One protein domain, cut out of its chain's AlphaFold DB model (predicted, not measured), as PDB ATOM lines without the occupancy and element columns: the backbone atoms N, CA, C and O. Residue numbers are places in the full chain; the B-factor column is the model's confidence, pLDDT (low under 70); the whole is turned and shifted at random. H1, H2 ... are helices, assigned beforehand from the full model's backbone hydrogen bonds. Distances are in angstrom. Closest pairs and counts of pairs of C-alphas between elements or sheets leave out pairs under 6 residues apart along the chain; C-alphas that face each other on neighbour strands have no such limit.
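AT A GLANCE: This is residues 11 to 48 and 64 to 81 of the 203 residues of the protein "Regulatory protein RecX" of Ideonella sakaiensis (strain NBRC 110686 / TISTR 2288 / 201-F6) (UniProt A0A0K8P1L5). A small head of three helices stands at one end of a long arm: the long helix H2 has its first part in the head, with the shorter helices H1 and H3 near it, and its residues 37 to 48 stick out on their own. H1 and H3 stand slanted to H2 and close to each other near Arg 11 and Val 70, and the head itself is compact while the arm makes the length. The printed part has 56 residues with three named helices, in the order H1, H2, H3 along the chain, and no named strand; the class is all helix. The whole is only just loose, close to compact, with a radius of gyration of the C-alphas of 12.6 A, and it is elongated, spanning 42 by 22 by 17 A.

HOW THE PARTS SIT: H2, residues 25 to 48, is the longest helix, and its residues 37 to 48 stand free. H1, residues 11 to 18, only just touches H2, with 3 pairs of C-alphas within 8 A; the closest C-alphas are those of Ala 14 and Leu 28, 7.1 A apart. H2 touches H1 with its residues 28 to 32 alone. H1 and H2 run opposite ways at a steep tilt of 46 degrees. H3, residues 64 to 76, also only just touches H2, with 3 pairs of C-alphas within 8 A; the closest C-alphas are those of Leu 32 and Ile 67, 7.1 A apart. H2 touches H3 with its residues 29 to 33 alone, and H3 touches H2 with residue 67 alone. H2 and H3 run opposite ways at a steep tilt of 43 degrees. H1 and H3 are close but not clearly touching, and their closest C-alphas, those of Arg 11 and Val 70, are 5.8 A apart. They run the same way at a steep tilt of 62 degrees. In H1, H2 and H3 every O i to N i+4 pair is within hydrogen-bond range.

IN THESE COORDINATES: H2 runs from Glu 25, with its C-alpha at (183.038, 148.981, 225.281), to Glu 48, with its C-alpha at (171.837, 131.199, 197.729), 34.7 A from first to last C-alpha. H1 begins at Arg 11, with its C-alpha at (170.340, 147.988, 220.346), and ends at Leu 18. H3 is 18.6 A from first to last C-alpha and ends at Ser 76, with its C-alpha at (173.112, 159.137, 225.844). Residues 77 to 81 follow it.

THE WHOLE: The two C-alphas farthest apart, those of Glu 48 and Asp 81, are 42.3 A apart. Without the free stretch, the body has 44 residues and spans 21 by 20 by 17 A. The link from H1 to H2 is short, with 6 residues. Residues 49 to 63, the link from H2 to H3 across the cut, are not printed, and C-alphas 48 and 64 are 25.0 A apart. The mean pLDDT of the printed part is 85.5, and residues 46 to 48 are under 70.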
ATOM      1  N   ARG A  11     170.652 147.305 219.081       89.25
ATOM      2  CA  ARG A  11     170.340 147.988 220.346       89.25
ATOM      3  C   ARG A  11     169.760 147.021 221.378       89.25
ATOM      4  O   ARG A  11     170.245 146.976 222.504       89.25
ATOM      5  N   ALA A  12     168.767 146.215 220.995       87.06
ATOM      6  CA  ALA A  12     168.147 145.246 221.897       87.06
ATOM      7  C   ALA A  12     169.142 144.170 222.366       87.06
ATOM      8  O   ALA A  12     169.155 143.819 223.545       87.06
ATOM      9  N   ARG A  13     170.031 143.696 221.481       90.06
ATOM     10  CA  ARG A  13     171.123 142.775 221.846       90.06
ATOM     11  C   ARG A  13     172.106 143.407 222.824       90.06
ATOM     12  O   ARG A  13     172.476 142.764 223.804       90.06
ATOM     13  N   ALA A  14     172.508 144.654 222.576       90.81
ATOM     14  CA  ALA A  14     173.439 145.362 223.444       90.81
ATOM     15  C   ALA A  14     172.873 145.519 224.863       90.81
ATOM     16  O   ALA A  14     173.535 145.144 225.828       90.81
ATOM     17  N   VAL A  15     171.620 145.972 224.983       91.31
ATOM     18  CA  VAL A  15     170.925 146.094 226.275       91.31
ATOM     19  C   VAL A  15     170.791 144.734 226.961       91.31
ATOM     20  O   VAL A  15     171.077 144.622 228.150       91.31
ATOM     21  N   ALA A  16     170.423 143.680 226.226       89.50
ATOM     22  CA  ALA A  16     170.302 142.337 226.791       89.50
ATOM     23  C   ALA A  16     171.633 141.798 227.342       89.50
ATOM     24  O   ALA A  16     171.633 141.085 228.343       89.50
ATOM     25  N   TRP A  17     172.765 142.122 226.710       91.25
ATOM     26  CA  TRP A  17     174.080 141.755 227.235       91.25
ATOM     27  C   TRP A  17     174.457 142.574 228.466       91.25
ATOM     28  O   TRP A  17     174.840 141.966 229.465       91.25
ATOM     29  N   LEU A  18     174.290 143.897 228.421       88.25
ATOM     30  CA  LEU A  18     174.588 144.781 229.554       88.25
ATOM     31  C   LEU A  18     173.743 144.446 230.791       88.25
ATOM     32  O   LEU A  18     174.222 144.554 231.913       88.25
ATOM     33  N   ALA A  19     172.512 143.967 230.598       87.44
ATOM     34  CA  ALA A  19     171.654 143.517 231.691       87.44
ATOM     35  C   ALA A  19     172.164 142.245 232.396       87.44
ATOM     36  O   ALA A  19     171.796 141.990 233.538       87.44
ATOM     37  N   GLN A  20     172.979 141.421 231.726       85.88
ATOM     38  CA  GLN A  20     173.464 140.153 232.287       85.88
ATOM     39  C   GLN A  20     174.755 140.312 233.089       85.88
ATOM     40  O   GLN A  20     174.984 139.561 234.034       85.88
ATOM     41  N   ARG A  21     175.648 141.206 232.656       81.94
ATOM     42  CA  ARG A  21     176.950 141.454 233.283       81.94
ATOM     43  C   ARG A  21     177.563 142.737 232.740       81.94
ATOM     44  O   ARG A  21     177.268 143.129 231.615       81.94
ATOM     45  N   ASP A  22     178.515 143.276 233.487       80.19
ATOM     46  CA  ASP A  22     179.367 144.366 233.025       80.19
ATOM     47  C   ASP A  22     180.177 143.933 231.786       80.19
ATOM     48  O   ASP A  22     180.902 142.928 231.815       80.19
ATOM     49  N   HIS A  23     180.072 144.708 230.704       83.25
ATOM     50  CA  HIS A  23     180.906 144.598 229.502       83.25
ATOM     51  C   HIS A  23     181.728 145.868 229.344       83.25
ATOM     52  O   HIS A  23     181.200 146.962 229.533       83.25
ATOM     53  N   SER A  24     182.988 145.732 228.932       83.94
ATOM     54  CA  SER A  24     183.700 146.905 228.424       83.94
ATOM     55  C   SER A  24     183.176 147.285 227.041       83.94
ATOM     56  O   SER A  24     182.657 146.438 226.309       83.94
ATOM     57  N   GLU A  25     183.367 148.540 226.638       86.00
ATOM     58  CA  GLU A  25     183.038 148.981 225.281       86.00
ATOM     59  C   GLU A  25     183.706 148.099 224.216       86.00
ATOM     60  O   GLU A  25     183.037 147.632 223.293       86.00
ATOM     61  N   ALA A  26     184.996 147.788 224.382       85.94
ATOM     62  CA  ALA A  26     185.727 146.912 223.468       85.94
ATOM     63  C   ALA A  26     185.102 145.505 223.363       85.94
ATOM     64  O   ALA A  26     184.943 144.974 222.262       85.94
ATOM     65  N   GLU A  27     184.703 144.903 224.491       87.88
ATOM     66  CA  GLU A  27     184.032 143.598 224.496       87.88
ATOM     67  C   GLU A  27     182.662 143.663 223.820       87.88
ATOM     68  O   GLU A  27     182.317 142.792 223.018       87.88
ATOM     69  N   LEU A  28     181.870 144.689 224.139       91.19
ATOM     70  CA  LEU A  28     180.537 144.866 223.582       91.19
ATOM     71  C   LEU A  28     180.601 145.095 222.066       91.19
ATOM     72  O   LEU A  28     179.832 144.481 221.326       91.19
ATOM     73  N   ARG A  29     181.566 145.895 221.595       92.25
ATOM     74  CA  ARG A  29     181.811 146.151 220.170       92.25
ATOM     75  C   ARG A  29     182.163 144.861 219.440       92.25
ATOM     76  O   ARG A  29     181.516 144.539 218.447       92.25
ATOM     77  N   ALA A  30     183.111 144.084 219.966       91.44
ATOM     78  CA  ALA A  30     183.502 142.807 219.372       91.44
ATOM     79  C   ALA A  30     182.314 141.829 219.268       91.44
ATOM     80  O   ALA A  30     182.146 141.137 218.262       91.44
ATOM     81  N   LYS A  31     181.444 141.792 220.286       92.19
ATOM     82  CA  LYS A  31     180.231 140.961 220.266       92.19
ATOM     83  C   LYS A  31     179.213 141.441 219.231       92.19
ATOM     84  O   LYS A  31     178.640 140.605 218.536       92.19
ATOM     85  N   LEU A  32     178.994 142.752 219.111       92.56
ATOM     86  CA  LEU A  32     178.089 143.328 218.111       92.56
ATOM     87  C   LEU A  32     178.582 143.061 216.683       92.56
ATOM     88  O   LEU A  32     177.794 142.618 215.852       92.56
ATOM     89  N   GLN A  33     179.884 143.228 216.424       92.25
ATOM     90  CA  GLN A  33     180.505 142.913 215.131       92.25
ATOM     91  C   GLN A  33     180.309 141.443 214.756       92.25
ATOM     92  O   GLN A  33     179.858 141.135 213.653       92.25
ATOM     93  N   ARG A  34     180.583 140.522 215.692       91.25
ATOM     94  CA  ARG A  34     180.373 139.085 215.467       91.25
ATOM     95  C   ARG A  34     178.908 138.764 215.169       91.25
ATOM     96  O   ARG A  34     178.633 137.956 214.289       91.25
ATOM     97  N   ALA A  35     177.975 139.392 215.884       88.06
ATOM     98  CA  ALA A  35     176.549 139.160 215.687       88.06
ATOM     99  C   ALA A  35     176.058 139.672 214.318       88.06
ATOM    100  O   ALA A  35     175.301 138.967 213.657       88.06
ATOM    101  N   GLN A  36     176.540 140.835 213.856       87.06
ATOM    102  CA  GLN A  36     176.263 141.331 212.500       87.06
ATOM    103  C   GLN A  36     176.846 140.422 211.409       87.06
ATOM    104  O   GLN A  36     176.175 140.143 210.418       87.06
ATOM    105  N   GLN A  37     178.092 139.956 211.569       86.44
ATOM    106  CA  GLN A  37     178.725 139.057 210.597       86.44
ATOM    107  C   GLN A  37     177.938 137.750 210.451       86.44
ATOM    108  O   GLN A  37     177.714 137.293 209.335       86.44
ATOM    109  N   GLN A  38     177.472 137.186 211.568       85.81
ATOM    110  CA  GLN A  38     176.644 135.979 211.570       85.81
ATOM    111  C   GLN A  38     175.296 136.190 210.875       85.81
ATOM    112  O   GLN A  38     174.867 135.320 210.125       85.81
ATOM    113  N   GLU A  39     174.640 137.336 211.083       82.88
ATOM    114  CA  GLU A  39     173.391 137.664 210.382       82.88
ATOM    115  C   GLU A  39     173.593 137.784 208.876       82.88
ATOM    116  O   GLU A  39     172.791 137.258 208.115       82.88
ATOM    117  N   ARG A  40     174.683 138.421 208.433       81.69
ATOM    118  CA  ARG A  40     175.001 138.526 207.004       81.69
ATOM    119  C   ARG A  40     175.293 137.173 206.374       81.69
ATOM    120  O   ARG A  40     174.816 136.917 205.279       81.69
ATOM    121  N   GLN A  41     176.035 136.309 207.066       81.38
ATOM    122  CA  GLN A  41     176.296 134.945 206.597       81.38
ATOM    123  C   GLN A  41     175.000 134.139 206.479       81.38
ATOM    124  O   GLN A  41     174.798 133.465 205.479       81.38
ATOM    125  N   GLN A  42     174.100 134.249 207.462       78.50
ATOM    126  CA  GLN A  42     172.780 133.613 207.394       78.50
ATOM    127  C   GLN A  42     171.945 134.174 206.240       78.50
ATOM    128  O   GLN A  42     171.319 133.406 205.522       78.50
ATOM    129  N   GLN A  43     171.957 135.493 206.033       73.69
ATOM    130  CA  GLN A  43     171.229 136.133 204.939       73.69
ATOM    131  C   GLN A  43     171.759 135.687 203.569       73.69
ATOM    132  O   GLN A  43     170.969 135.316 202.714       73.69
ATOM    133  N   GLN A  44     173.082 135.634 203.393       74.50
ATOM    134  CA  GLN A  44     173.718 135.155 202.161       74.50
ATOM    135  C   GLN A  44     173.404 133.681 201.883       74.50
ATOM    136  O   GLN A  44     173.079 133.340 200.754       74.50
ATOM    137  N   GLN A  45     173.427 132.823 202.908       72.62
ATOM    138  CA  GLN A  45     173.025 131.416 202.773       72.62
ATOM    139  C   GLN A  45     171.547 131.273 202.375       72.62
ATOM    140  O   GLN A  45     171.216 130.439 201.542       72.62
ATOM    141  N   LEU A  46     170.661 132.116 202.919       65.00
ATOM    142  CA  LEU A  46     169.242 132.147 202.543       65.00
ATOM    143  C   LEU A  46     169.016 132.663 201.110       65.00
ATOM    144  O   LEU A  46     168.059 132.244 200.460       65.00
ATOM    145  N   ASP A  47     169.869 133.568 200.627       63.31
ATOM    146  CA  ASP A  47     169.791 134.123 199.273       63.31
ATOM    147  C   ASP A  47     170.343 133.137 198.216       63.31
ATOM    148  O   ASP A  47     169.830 133.100 197.094       63.31
ATOM    149  N   GLU A  48     171.321 132.291 198.577       56.53
ATOM    150  CA  GLU A  48     171.837 131.199 197.729       56.53
ATOM    151  C   GLU A  48     170.822 130.051 197.533       56.53
ATOM    152  O   GLU A  48     170.793 129.446 196.462       56.53
ATOM    153  N   ALA A  64     180.018 149.384 210.502       85.06
ATOM    154  CA  ALA A  64     180.785 150.059 211.543       85.06
ATOM    155  C   ALA A  64     180.030 151.272 212.118       85.06
ATOM    156  O   ALA A  64     179.865 151.356 213.336       85.06
ATOM    157  N   GLN A  65     179.474 152.130 211.257       87.50
ATOM    158  CA  GLN A  65     178.657 153.281 211.655       87.50
ATOM    159  C   GLN A  65     177.401 152.857 212.431       87.50
ATOM    160  O   GLN A  65     177.070 153.456 213.450       87.50
ATOM    161  N   ALA A  66     176.734 151.772 212.024       87.56
ATOM    162  CA  ALA A  66     175.570 151.256 212.750       87.56
ATOM    163  C   ALA A  66     175.918 150.837 214.192       87.56
ATOM    164  O   ALA A  66     175.103 150.987 215.107       87.56
ATOM    165  N   ILE A  67     177.126 150.312 214.415       90.25
ATOM    166  CA  ILE A  67     177.625 149.994 215.756       90.25
ATOM    167  C   ILE A  67     177.949 151.281 216.523       90.25
ATOM    168  O   ILE A  67     177.564 151.396 217.688       90.25
ATOM    169  N   ASP A  68     178.590 152.259 215.886       90.25
ATOM    170  CA  ASP A  68     178.890 153.557 216.503       90.25
ATOM    171  C   ASP A  68     177.615 154.286 216.959       90.25
ATOM    172  O   ASP A  68     177.559 154.800 218.081       90.25
ATOM    173  N   ASP A  69     176.542 154.222 216.170       90.19
ATOM    174  CA  ASP A  69     175.230 154.774 216.518       90.19
ATOM    175  C   ASP A  69     174.602 154.072 217.730       90.19
ATOM    176  O   ASP A  69     173.944 154.705 218.563       90.19
ATOM    177  N   VAL A  70     174.802 152.754 217.865       91.31
ATOM    178  CA  VAL A  70     174.388 152.005 219.061       91.31
ATOM    179  C   VAL A  70     175.164 152.502 220.276       91.31
ATOM    180  O   VAL A  70     174.547 152.752 221.309       91.31
ATOM    181  N   PHE A  71     176.479 152.706 220.169       91.31
ATOM    182  CA  PHE A  71     177.292 153.234 221.268       91.31
ATOM    183  C   PHE A  71     176.906 154.664 221.655       91.31
ATOM    184  O   PHE A  71     176.773 154.954 222.845       91.31
ATOM    185  N   SER A  72     176.661 155.542 220.681       90.88
ATOM    186  CA  SER A  72     176.146 156.896 220.924       90.88
ATOM    187  C   SER A  72     174.805 156.857 221.672       90.88
ATOM    188  O   SER A  72     174.613 157.522 222.697       90.88
ATOM    189  N   TRP A  73     173.897 155.976 221.243       91.75
ATOM    190  CA  TRP A  73     172.617 155.767 221.915       91.75
ATOM    191  C   TRP A  73     172.778 155.203 223.338       91.75
ATOM    192  O   TRP A  73     172.141 155.696 224.267       91.75
ATOM    193  N   LEU A  74     173.656 154.217 223.547       90.12
ATOM    194  CA  LEU A  74     173.907 153.635 224.869       90.12
ATOM    195  C   LEU A  74     174.468 154.670 225.851       90.12
ATOM    196  O   LEU A  74     174.013 154.730 226.993       90.12
ATOM    197  N   ARG A  75     175.409 155.511 225.402       89.38
ATOM    198  CA  ARG A  75     175.982 156.593 226.217       89.38
ATOM    199  C   ARG A  75     174.946 157.658 226.563       89.38
ATOM    200  O   ARG A  75     174.816 158.005 227.730       89.38
ATOM    201  N   SER A  76     174.158 158.125 225.590       89.00
ATOM    202  CA  SER A  76     173.112 159.137 225.844       89.00
ATOM    203  C   SER A  76     172.019 158.657 226.807       89.00
ATOM    204  O   SER A  76     171.379 159.468 227.472       89.00
ATOM    205  N   ARG A  77     171.814 157.339 226.914       89.06
ATOM    206  CA  ARG A  77     170.889 156.708 227.868       89.06
ATOM    207  C   ARG A  77     171.545 156.297 229.193       89.06
ATOM    208  O   ARG A  77     170.843 155.788 230.061       89.06
ATOM    209  N   GLY A  78     172.855 156.495 229.353       85.25
ATOM    210  CA  GLY A  78     173.595 156.134 230.566       85.25
ATOM    211  C   GLY A  78     173.792 154.627 230.774       85.25
ATOM    212  O   GLY A  78     174.059 154.200 231.892       85.25
ATOM    213  N   TYR A  79     173.655 153.811 229.722       83.81
ATOM    214  CA  TYR A  79     173.883 152.361 229.801       83.81
ATOM    215  C   TYR A  79     175.369 151.983 229.864       83.81
ATOM    216  O   TYR A  79     175.693 150.872 230.279       83.81
ATOM    217  N   LEU A  80     176.265 152.877 229.440       82.62
ATOM    218  CA  LEU A  80     177.713 152.691 229.510       82.62
ATOM    219  C   LEU A  80     178.317 153.741 230.437       82.62
ATOM    220  O   LEU A  80     178.173 154.939 230.197       82.62
ATOM    221  N   ASP A  81     178.994 153.268 231.479       82.62
ATOM    222  CA  ASP A  81     179.730 154.088 232.436       82.62
ATOM    223  C   ASP A  81     181.061 153.397 232.754       82.62
ATOM    224  O   ASP A  81     181.136 152.453 233.550       82.62
TER     225      ASP A  81